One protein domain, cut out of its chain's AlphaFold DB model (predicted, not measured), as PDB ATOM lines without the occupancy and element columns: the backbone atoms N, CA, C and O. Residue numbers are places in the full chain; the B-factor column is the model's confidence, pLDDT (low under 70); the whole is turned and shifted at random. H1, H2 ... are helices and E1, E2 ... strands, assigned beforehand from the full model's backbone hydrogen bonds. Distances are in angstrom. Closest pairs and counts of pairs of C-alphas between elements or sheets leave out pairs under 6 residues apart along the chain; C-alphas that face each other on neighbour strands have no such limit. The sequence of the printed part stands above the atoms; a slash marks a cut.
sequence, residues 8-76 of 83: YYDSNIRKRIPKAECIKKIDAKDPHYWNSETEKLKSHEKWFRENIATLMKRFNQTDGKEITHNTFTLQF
ATOM      1  N   TYR A   8     -50.126  -2.896   4.188       88.88
ATOM      2  CA  TYR A   8     -49.118  -2.121   3.459       88.88
ATOM      3  C   TYR A   8     -48.714  -2.834   2.157       88.88
ATOM      4  O   TYR A   8     -48.689  -4.063   2.117       88.88
ATOM      5  N   TYR A   9     -48.372  -2.101   1.094       88.12
ATOM      6  CA  TYR A   9     -47.722  -2.669  -0.096       88.12
ATOM      7  C   TYR A   9     -46.286  -2.165  -0.189       88.12
ATOM      8  O   TYR A   9     -46.056  -0.976  -0.398       88.12
ATOM      9  N   ASP A  10     -45.330  -3.081  -0.057       88.25
ATOM     10  CA  ASP A  10     -43.914  -2.783  -0.232       88.25
ATOM     11  C   ASP A  10     -43.565  -2.922  -1.716       88.25
ATOM     12  O   ASP A  10     -43.604  -4.025  -2.266       88.25
ATOM     13  N   SER A  11     -43.242  -1.809  -2.374       86.50
ATOM     14  CA  SER A  11     -42.884  -1.794  -3.795       86.50
ATOM     15  C   SER A  11     -41.468  -2.304  -4.078       86.50
ATOM     16  O   SER A  11     -41.201  -2.699  -5.210       86.50
ATOM     17  N   ASN A  12     -40.575  -2.367  -3.083       89.62
ATOM     18  CA  ASN A  12     -39.219  -2.890  -3.264       89.62
ATOM     19  C   ASN A  12     -39.244  -4.412  -3.407       89.62
ATOM     20  O   ASN A  12     -38.629  -4.966  -4.317       89.62
ATOM     21  N   ILE A  13     -39.997  -5.092  -2.536       92.25
ATOM     22  CA  ILE A  13     -40.189  -6.551  -2.614       92.25
ATOM     23  C   ILE A  13     -41.469  -6.947  -3.363       92.25
ATOM     24  O   ILE A  13     -41.742  -8.134  -3.546       92.25
ATOM     25  N   ARG A  14     -42.251  -5.952  -3.798       91.25
ATOM     26  CA  ARG A  14     -43.498  -6.075  -4.566       91.25
ATOM     27  C   ARG A  14     -44.490  -7.030  -3.908       91.25
ATOM     28  O   ARG A  14     -44.938  -7.998  -4.526       91.25
ATOM     29  N   LYS A  15     -44.807  -6.776  -2.634       93.12
ATOM     30  CA  LYS A  15     -45.658  -7.646  -1.807       93.12
ATOM     31  C   LYS A  15     -46.657  -6.854  -0.972       93.12
ATOM     32  O   LYS A  15     -46.304  -5.846  -0.365       93.12
ATOM     33  N   ARG A  16     -47.895  -7.357  -0.886       90.88
ATOM     34  CA  ARG A  16     -48.901  -6.881   0.074       90.88
ATOM     35  C   ARG A  16     -48.698  -7.568   1.427       90.88
ATOM     36  O   ARG A  16     -48.656  -8.793   1.497       90.88
ATOM     37  N   ILE A  17     -48.550  -6.779   2.485       89.62
ATOM     38  CA  ILE A  17     -48.171  -7.218   3.829       89.62
ATOM     39  C   ILE A  17     -49.275  -6.822   4.821       89.62
ATOM     40  O   ILE A  17     -49.488  -5.625   5.036       89.62
ATOM     41  N   PRO A  18     -49.966  -7.785   5.455       90.31
ATOM     42  CA  PRO A  18     -50.884  -7.485   6.547       90.31
ATOM     43  C   PRO A  18     -50.131  -6.982   7.782       90.31
ATOM     44  O   PRO A  18     -49.123  -7.562   8.191       90.31
ATOM     45  N   LYS A  19     -50.634  -5.911   8.396       88.12
ATOM     46  CA  LYS A  19     -50.061  -5.289   9.600       88.12
ATOM     47  C   LYS A  19     -50.877  -5.592  10.853       88.12
ATOM     48  O   LYS A  19     -50.289  -5.873  11.892       88.12
ATOM     49  N   ALA A  20     -52.204  -5.620  10.743       86.69
ATOM     50  CA  ALA A  20     -53.089  -5.894  11.872       86.69
ATOM     51  C   ALA A  20     -53.332  -7.401  12.086       86.69
ATOM     52  O   ALA A  20     -53.545  -8.154  11.136       86.69
ATOM     53  N   GLU A  21     -53.382  -7.852  13.341       85.25
ATOM     54  CA  GLU A  21     -53.662  -9.262  13.670       85.25
ATOM     55  C   GLU A  21     -55.047  -9.719  13.192       85.25
ATOM     56  O   GLU A  21     -55.232 -10.868  12.793       85.25
ATOM     57  N   CYS A  22     -56.029  -8.813  13.172       83.25
ATOM     58  CA  CYS A  22     -57.375  -9.126  12.698       83.25
ATOM     59  C   CYS A  22     -57.396  -9.544  11.221       83.25
ATOM     60  O   CYS A  22     -58.123 -10.471  10.871       83.25
ATOM     61  N   ILE A  23     -56.569  -8.920  10.374       84.06
ATOM     62  CA  ILE A  23     -56.558  -9.187   8.933       84.06
ATOM     63  C   ILE A  23     -55.683 -10.397   8.573       84.06
ATOM     64  O   ILE A  23     -55.958 -11.075   7.589       84.06
ATOM     65  N   LYS A  24     -54.683 -10.743   9.397       86.00
ATOM     66  CA  LYS A  24     -53.867 -11.961   9.209       86.00
ATOM     67  C   LYS A  24     -54.697 -13.245   9.266       86.00
ATOM     68  O   LYS A  24     -54.352 -14.225   8.620       86.00
ATOM     69  N   LYS A  25     -55.835 -13.234   9.970       89.19
ATOM     70  CA  LYS A  25     -56.763 -14.377  10.028       89.19
ATOM     71  C   LYS A  25     -57.314 -14.790   8.658       89.19
ATOM     72  O   LYS A  25     -57.793 -15.914   8.532       89.19
ATOM     73  N   ILE A  26     -57.233 -13.925   7.640       87.88
ATOM     74  CA  ILE A  26     -57.624 -14.276   6.271       87.88
ATOM     75  C   ILE A  26     -56.790 -15.448   5.740       87.88
ATOM     76  O   ILE A  26     -57.360 -16.292   5.061       87.88
ATOM     77  N   ASP A  27     -55.515 -15.582   6.126       87.38
ATOM     78  CA  ASP A  27     -54.666 -16.711   5.707       87.38
ATOM     79  C   ASP A  27     -55.266 -18.077   6.067       87.38
ATOM     80  O   ASP A  27     -55.097 -19.049   5.334       87.38
ATOM     81  N   ALA A  28     -55.997 -18.152   7.183       88.88
ATOM     82  CA  ALA A  28     -56.660 -19.380   7.609       88.88
ATOM     83  C   ALA A  28     -57.933 -19.683   6.799       88.88
ATOM     84  O   ALA A  28     -58.302 -20.849   6.670       88.88
ATOM     85  N   LYS A  29     -58.612 -18.652   6.274       91.44
ATOM     86  CA  LYS A  29     -59.822 -18.798   5.444       91.44
ATOM     87  C   LYS A  29     -59.471 -19.017   3.964       91.44
ATOM     88  O   LYS A  29     -60.131 -19.805   3.296       91.44
ATOM     89  N   ASP A  30     -58.440 -18.336   3.468       91.88
ATOM     90  CA  ASP A  30     -57.943 -18.413   2.092       91.88
ATOM     91  C   ASP A  30     -56.410 -18.217   2.060       91.88
ATOM     92  O   ASP A  30     -55.924 -17.080   2.037       91.88
ATOM     93  N   PRO A  31     -55.631 -19.315   1.996       91.50
ATOM     94  CA  PRO A  31     -54.167 -19.265   1.937       91.50
ATOM     95  C   PRO A  31     -53.597 -18.563   0.694       91.50
ATOM     96  O   PRO A  31     -52.407 -18.245   0.647       91.50
ATOM     97  N   HIS A  32     -54.407 -18.344  -0.348       92.56
ATOM     98  CA  HIS A  32     -53.981 -17.706  -1.594       92.56
ATOM     99  C   HIS A  32     -54.363 -16.225  -1.675       92.56
ATOM    100  O   HIS A  32     -53.900 -15.531  -2.589       92.56
ATOM    101  N   TYR A  33     -55.136 -15.721  -0.711       90.38
ATOM    102  CA  TYR A  33     -55.674 -14.367  -0.718       90.38
ATOM    103  C   TYR A  33     -54.592 -13.300  -0.937       90.38
ATOM    104  O   TYR A  33     -54.661 -12.514  -1.887       90.38
ATOM    105  N   TRP A  34     -53.529 -13.300  -0.123       92.06
ATOM    106  CA  TRP A  34     -52.474 -12.283  -0.228       92.06
ATOM    107  C   TRP A  34     -51.663 -12.372  -1.512       92.06
ATOM    108  O   TRP A  34     -51.176 -11.347  -1.993       92.06
ATOM    109  N   ASN A  35     -51.526 -13.570  -2.082       93.38
ATOM    110  CA  ASN A  35     -50.859 -13.744  -3.367       93.38
ATOM    111  C   ASN A  35     -51.693 -13.102  -4.479       93.38
ATOM    112  O   ASN A  35     -51.163 -12.312  -5.258       93.38
ATOM    113  N   SER A  36     -53.005 -13.354  -4.495       93.25
ATOM    114  CA  SER A  36     -53.929 -12.734  -5.452       93.25
ATOM    115  C   SER A  36     -53.929 -11.207  -5.334       93.25
ATOM    116  O   SER A  36     -53.749 -10.494  -6.322       93.25
ATOM    117  N   GLU A  37     -54.035 -10.684  -4.110       92.81
ATOM    118  CA  GLU A  37     -54.003  -9.240  -3.877       92.81
ATOM    119  C   GLU A  37     -52.650  -8.608  -4.233       92.81
ATOM    120  O   GLU A  37     -52.603  -7.470  -4.702       92.81
ATOM    121  N   THR A  38     -51.549  -9.339  -4.049       92.38
ATOM    122  CA  THR A  38     -50.214  -8.898  -4.467       92.38
ATOM    123  C   THR A  38     -50.117  -8.785  -5.989       92.38
ATOM    124  O   THR A  38     -49.627  -7.773  -6.488       92.38
ATOM    125  N   GLU A  39     -50.617  -9.762  -6.747       95.69
ATOM    126  CA  GLU A  39     -50.577  -9.717  -8.217       95.69
ATOM    127  C   GLU A  39     -51.454  -8.599  -8.801       95.69
ATOM    128  O   GLU A  39     -51.054  -7.918  -9.755       95.69
ATOM    129  N   LYS A  40     -52.612  -8.320  -8.187       93.00
ATOM    130  CA  LYS A  40     -53.435  -7.151  -8.546       93.00
ATOM    131  C   LYS A  40     -52.661  -5.846  -8.354       93.00
ATOM    132  O   LYS A  40     -52.625  -5.009  -9.256       93.00
ATOM    133  N   LEU A  41     -51.985  -5.689  -7.214       91.19
ATOM    134  CA  LEU A  41     -51.195  -4.490  -6.928       91.19
ATOM    135  C   LEU A  41     -49.982  -4.340  -7.849       91.19
ATOM    136  O   LEU A  41     -49.728  -3.237  -8.327       91.19
ATOM    137  N   LYS A  42     -49.296  -5.433  -8.198       92.06
ATOM    138  CA  LYS A  42     -48.228  -5.415  -9.213       92.06
ATOM    139  C   LYS A  42     -48.733  -4.957 -10.581       92.06
ATOM    140  O   LYS A  42     -48.010  -4.264 -11.301       92.06
ATOM    141  N   SER A  43     -49.954  -5.349 -10.944       92.69
ATOM    142  CA  SER A  43     -50.589  -4.958 -12.206       92.69
ATOM    143  C   SER A  43     -50.922  -3.465 -12.214       92.69
ATOM    144  O   SER A  43     -50.608  -2.770 -13.182       92.69
ATOM    145  N   HIS A  44     -51.464  -2.945 -11.107       89.25
ATOM    146  CA  HIS A  44     -51.687  -1.509 -10.928       89.25
ATOM    147  C   HIS A  44     -50.375  -0.718 -10.962       89.25
ATOM    148  O   HIS A  44     -50.278   0.260 -11.695       89.25
ATOM    149  N   GLU A  45     -49.342  -1.162 -10.242       87.94
ATOM    150  CA  GLU A  45     -48.014  -0.535 -10.230       87.94
ATOM    151  C   GLU A  45     -47.447  -0.380 -11.653       87.94
ATOM    152  O   GLU A  45     -46.981   0.696 -12.036       87.94
ATOM    153  N   LYS A  46     -47.541  -1.439 -12.471       89.75
ATOM    154  CA  LYS A  46     -47.127  -1.402 -13.880       89.75
ATOM    155  C   LYS A  46     -47.946  -0.386 -14.679       89.75
ATOM    156  O   LYS A  46     -47.355   0.438 -15.377       89.75
ATOM    157  N   TRP A  47     -49.271  -0.425 -14.554       89.06
ATOM    158  CA  TRP A  47     -50.169   0.489 -15.258       89.06
ATOM    159  C   TRP A  47     -49.874   1.956 -14.919       89.06
ATOM    160  O   TRP A  47     -49.772   2.784 -15.824       89.06
ATOM    161  N   PHE A  48     -49.648   2.287 -13.643       84.62
ATOM    162  CA  PHE A  48     -49.277   3.646 -13.232       84.62
ATOM    163  C   PHE A  48     -47.960   4.092 -13.848       84.62
ATOM    164  O   PHE A  48     -47.892   5.181 -14.414       84.62
ATOM    165  N   ARG A  49     -46.925   3.249 -13.790       87.12
ATOM    166  CA  ARG A  49     -45.611   3.573 -14.359       87.12
ATOM    167  C   ARG A  49     -45.696   3.868 -15.857       87.12
ATOM    168  O   ARG A  49     -45.082   4.822 -16.327       87.12
ATOM    169  N   GLU A  50     -46.465   3.079 -16.602       89.31
ATOM    170  CA  GLU A  50     -46.666   3.274 -18.044       89.31
ATOM    171  C   GLU A  50     -47.444   4.560 -18.355       89.31
ATOM    172  O   GLU A  50     -47.078   5.299 -19.274       89.31
ATOM    173  N   ASN A  51     -48.478   4.868 -17.565       86.50
ATOM    174  CA  ASN A  51     -49.251   6.100 -17.723       86.50
ATOM    175  C   ASN A  51     -48.420   7.339 -17.384       86.50
ATOM    176  O   ASN A  51     -48.418   8.286 -18.164       86.50
ATOM    177  N   ILE A  52     -47.655   7.318 -16.291       85.38
ATOM    178  CA  ILE A  52     -46.758   8.421 -15.919       85.38
ATOM    179  C   ILE A  52     -45.701   8.637 -17.008       85.38
ATOM    180  O   ILE A  52     -45.529   9.760 -17.472       85.38
ATOM    181  N   ALA A  53     -45.057   7.572 -17.499       85.00
ATOM    182  CA  ALA A  53     -44.091   7.684 -18.592       85.00
ATOM    183  C   ALA A  53     -44.723   8.253 -19.878       85.00
ATOM    184  O   ALA A  53     -44.090   9.017 -20.607       85.00
ATOM    185  N   THR A  54     -45.981   7.900 -20.161       87.38
ATOM    186  CA  THR A  54     -46.737   8.447 -21.298       87.38
ATOM    187  C   THR A  54     -47.067   9.927 -21.098       87.38
ATOM    188  O   THR A  54     -46.923  10.712 -22.036       87.38
ATOM    189  N   LEU A  55     -47.478  10.323 -19.892       86.19
ATOM    190  CA  LEU A  55     -47.773  11.714 -19.547       86.19
ATOM    191  C   LEU A  55     -46.513  12.587 -19.630       86.19
ATOM    192  O   LEU A  55     -46.551  13.614 -20.303       86.19
ATOM    193  N   MET A  56     -45.384  12.141 -19.071       83.56
ATOM    194  CA  MET A  56     -44.099  12.855 -19.148       83.56
ATOM    195  C   MET A  56     -43.682  13.124 -20.600       83.56
ATOM    196  O   MET A  56     -43.326  14.249 -20.949       83.56
ATOM    197  N   LYS A  57     -43.818  12.119 -21.482       84.88
ATOM    198  CA  LYS A  57     -43.563  12.274 -22.925       84.88
ATOM    199  C   LYS A  57     -44.491  13.300 -23.579       84.88
ATOM    200  O   LYS A  57     -44.032  14.089 -24.395       84.88
ATOM    201  N   ARG A  58     -45.787  13.293 -23.241       83.00
ATOM    202  CA  ARG A  58     -46.781  14.217 -23.821       83.00
ATOM    203  C   ARG A  58     -46.546  15.668 -23.414       83.00
ATOM    204  O   ARG A  58     -46.740  16.553 -24.239       83.00
ATOM    205  N   PHE A  59     -46.129  15.905 -22.176       82.38
ATOM    206  CA  PHE A  59     -45.883  17.253 -21.660       82.38
ATOM    207  C   PHE A  59     -44.437  17.730 -21.853       82.38
ATOM    208  O   PHE A  59     -44.086  18.800 -21.362       82.38
ATOM    209  N   ASN A  60     -43.607  16.961 -22.574       72.19
ATOM    210  CA  ASN A  60     -42.181  17.230 -22.777       72.19
ATOM    211  C   ASN A  60     -41.430  17.493 -21.452       72.19
ATOM    212  O   ASN A  60     -40.474  18.265 -21.404       72.19
ATOM    213  N   GLN A  61     -41.893  16.868 -20.366       64.69
ATOM    214  CA  GLN A  61     -41.279  16.958 -19.048       64.69
ATOM    215  C   GLN A  61     -40.155  15.923 -18.975       64.69
ATOM    216  O   GLN A  61     -40.408  14.720 -18.910       64.69
ATOM    217  N   THR A  62     -38.908  16.390 -19.027       60.03
ATOM    218  CA  THR A  62     -37.705  15.541 -18.987       60.03
ATOM    219  C   THR A  62     -37.171  15.313 -17.573       60.03
ATOM    220  O   THR A  62     -36.498  14.311 -17.342       60.03
ATOM    221  N   ASP A  63     -37.517  16.182 -16.617       56.91
ATOM    222  CA  ASP A  63     -37.075  16.088 -15.223       56.91
ATOM    223  C   ASP A  63     -38.206  15.541 -14.348       56.91
ATOM    224  O   ASP A  63     -39.008  16.274 -13.769       56.91
ATOM    225  N   GLY A  64     -38.285  14.211 -14.282       54.16
ATOM    226  CA  GLY A  64     -39.291  13.447 -13.544       54.16
ATOM    227  C   GLY A  64     -39.164  13.533 -12.020       54.16
ATOM    228  O   GLY A  64     -39.049  12.508 -11.352       54.16
ATOM    229  N   LYS A  65     -39.198  14.744 -11.455       52.16
ATOM    230  CA  LYS A  65     -39.328  14.980 -10.011       52.16
ATOM    231  C   LYS A  65     -40.674  15.618  -9.682       52.16
ATOM    232  O   LYS A  65     -40.758  16.571  -8.916       52.16
ATOM    233  N   GLU A  66     -41.741  15.075 -10.250       54.94
ATOM    234  CA  GLU A  66     -43.080  15.314  -9.731       54.94
ATOM    235  C   GLU A  66     -43.334  14.260  -8.653       54.94
ATOM    236  O   GLU A  66     -43.495  13.074  -8.942       54.94
ATOM    237  N   ILE A  67     -43.272  14.680  -7.387       51.09
ATOM    238  CA  ILE A  67     -43.624  13.843  -6.237       51.09
ATOM    239  C   ILE A  67     -45.127  13.581  -6.344       51.09
ATOM    240  O   ILE A  67     -45.944  14.324  -5.802       51.09
ATOM    241  N   THR A  68     -45.507  12.546  -7.086       45.47
ATOM    242  CA  THR A  68     -46.884  12.068  -7.126       45.47
ATOM    243  C   THR A  68     -47.144  11.395  -5.782       45.47
ATOM    244  O   THR A  68     -46.829  10.223  -5.580       45.47
ATOM    245  N   HIS A  69     -47.683  12.153  -4.824       46.06
ATOM    246  CA  HIS A  69     -48.335  11.590  -3.644       46.06
ATOM    247  C   HIS A  69     -49.605  10.868  -4.112       46.06
ATOM    248  O   HIS A  69     -50.720  11.363  -3.991       46.06
ATOM    249  N   ASN A  70     -49.431   9.679  -4.682       46.53
ATOM    250  CA  ASN A  70     -50.522   8.755  -4.932       46.53
ATOM    251  C   ASN A  70     -50.843   8.057  -3.609       46.53
ATOM    252  O   ASN A  70     -50.473   6.904  -3.391       46.53
ATOM    253  N   THR A  71     -51.528   8.754  -2.702       34.41
ATOM    254  CA  THR A  71     -52.250   8.098  -1.609       34.41
ATOM    255  C   THR A  71     -53.395   7.305  -2.232       34.41
ATOM    256  O   THR A  71     -54.514   7.796  -2.368       34.41
ATOM    257  N   PHE A  72     -53.107   6.085  -2.685       45.38
ATOM    258  CA  PHE A  72     -54.148   5.131  -3.028       45.38
ATOM    259  C   PHE A  72     -54.754   4.627  -1.727       45.38
ATOM    260  O   PHE A  72     -54.192   3.764  -1.053       45.38
ATOM    261  N   THR A  73     -55.918   5.174  -1.382       35.12
ATOM    262  CA  THR A  73     -56.826   4.582  -0.407       35.12
ATOM    263  C   THR A  73     -57.255   3.223  -0.952       35.12
ATOM    264  O   THR A  73     -58.199   3.105  -1.730       35.12
ATOM    265  N   LEU A  74     -56.504   2.184  -0.594       45.09
ATOM    266  CA  LEU A  74     -56.928   0.801  -0.731       45.09
ATOM    267  C   LEU A  74     -58.241   0.666   0.034       45.09
ATOM    268  O   LEU A  74     -58.277   0.866   1.245       45.09
ATOM    269  N   GLN A  75     -59.319   0.400  -0.701       41.81
ATOM    270  CA  GLN A  75     -60.657   0.239  -0.157       41.81
ATOM    271  C   GLN A  75     -60.599  -0.706   1.045       41.81
ATOM    272  O   GLN A  75     -60.226  -1.875   0.920       41.81
ATOM    273  N   PHE A  76     -60.887  -0.140   2.217       43.00
ATOM    274  CA  PHE A  76     -60.909  -0.828   3.494       43.00
ATOM    275  C   PHE A  76     -61.811  -2.052   3.348       43.00
ATOM    276  O   PHE A  76     -63.003  -1.915   3.067       43.00
TER     277      PHE A  76
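This is residues 8 to 76 of the 83 residues of the protein "MHC_I-like_Ag-recog domain-containing protein" of Electrophorus electricus (UniProt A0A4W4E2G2). One long, nearly straight helix, H3, makes most of the length of this model, and a small hairpin of two strands, E1 and E2, sits beside its first part, with E2 nearer to the helix. Two very short helices, H1 and H2, make the turn from the hairpin to the start of H3, while past the far end of H3 an 18-residue stretch with no named element, residues 59 to 76, folds back towards the hairpin. The printed part has 69 residues with two named strands and three named helices, in the order E1, E2, H1, H2, H3, and the sheet E1 - E2 is antiparallel. The class is mostly helix, and the whole is loose, with a radius of gyration of the C-alphas of 15.6 A and spans of 50 by 21 by 18 A.

E1, residues 8 to 10, and E2, residues 15 to 18, form a hairpin and are antiparallel, with 153 degrees between their directions. N 8 and O 17 are 2.9 A apart and N 17 and O 8 are 2.7 A apart, both within hydrogen-bond range. H3, residues 33 to 58, comes nearest to E2, where the closest C-alphas, those of Arg 16 and Thr 38, are 5.1 A apart. The closest C-alphas of E1 and H3, those of Tyr 9 and Leu 41, are 7.9 A apart. H1, residues 21 to 24, is apart from E1 and H3; its closest C-alpha pair with E2 is Lys 24 and Pro 18, 6.0 A. H2, residues 26 to 29, and H1 meet only through their link. H2 and H3 only just touch, with 3 pairs of C-alphas within 8 A, and touch only at the corner, through residues 33 to 34 of H3 alone; the closest C-alphas are those of Asp 27 and Tyr 33, 6.9 A apart. In H3 every O i to N i+4 pair is within hydrogen-bond range; H1 and H2 are too short for such a pair, and each has 1 O i to N i+3 pair within range.

E1 begins at C-alpha 8, (-49.118, -2.121, 3.459), and measures 6.4 A; E2 measures 9.9 A. H1 measures 5.2 A and H2 5.1 A. H3 measures 37.8 A, from C-alpha 33 at (-55.674, -14.367, -0.718) to C-alpha 58 at (-46.781, 14.217, -23.821).

The outline is a rod, and the two C-alphas farthest apart, those of Ala 28 and Asn 60, are 49.7 A apart. Residues 27 to 33, of which 27 to 29 belong to H2, stand free. The printed part has no cut, and the four links between named elements are tight. The mean pLDDT of the printed part is 79.3, and residues 61 to 76 are under 70.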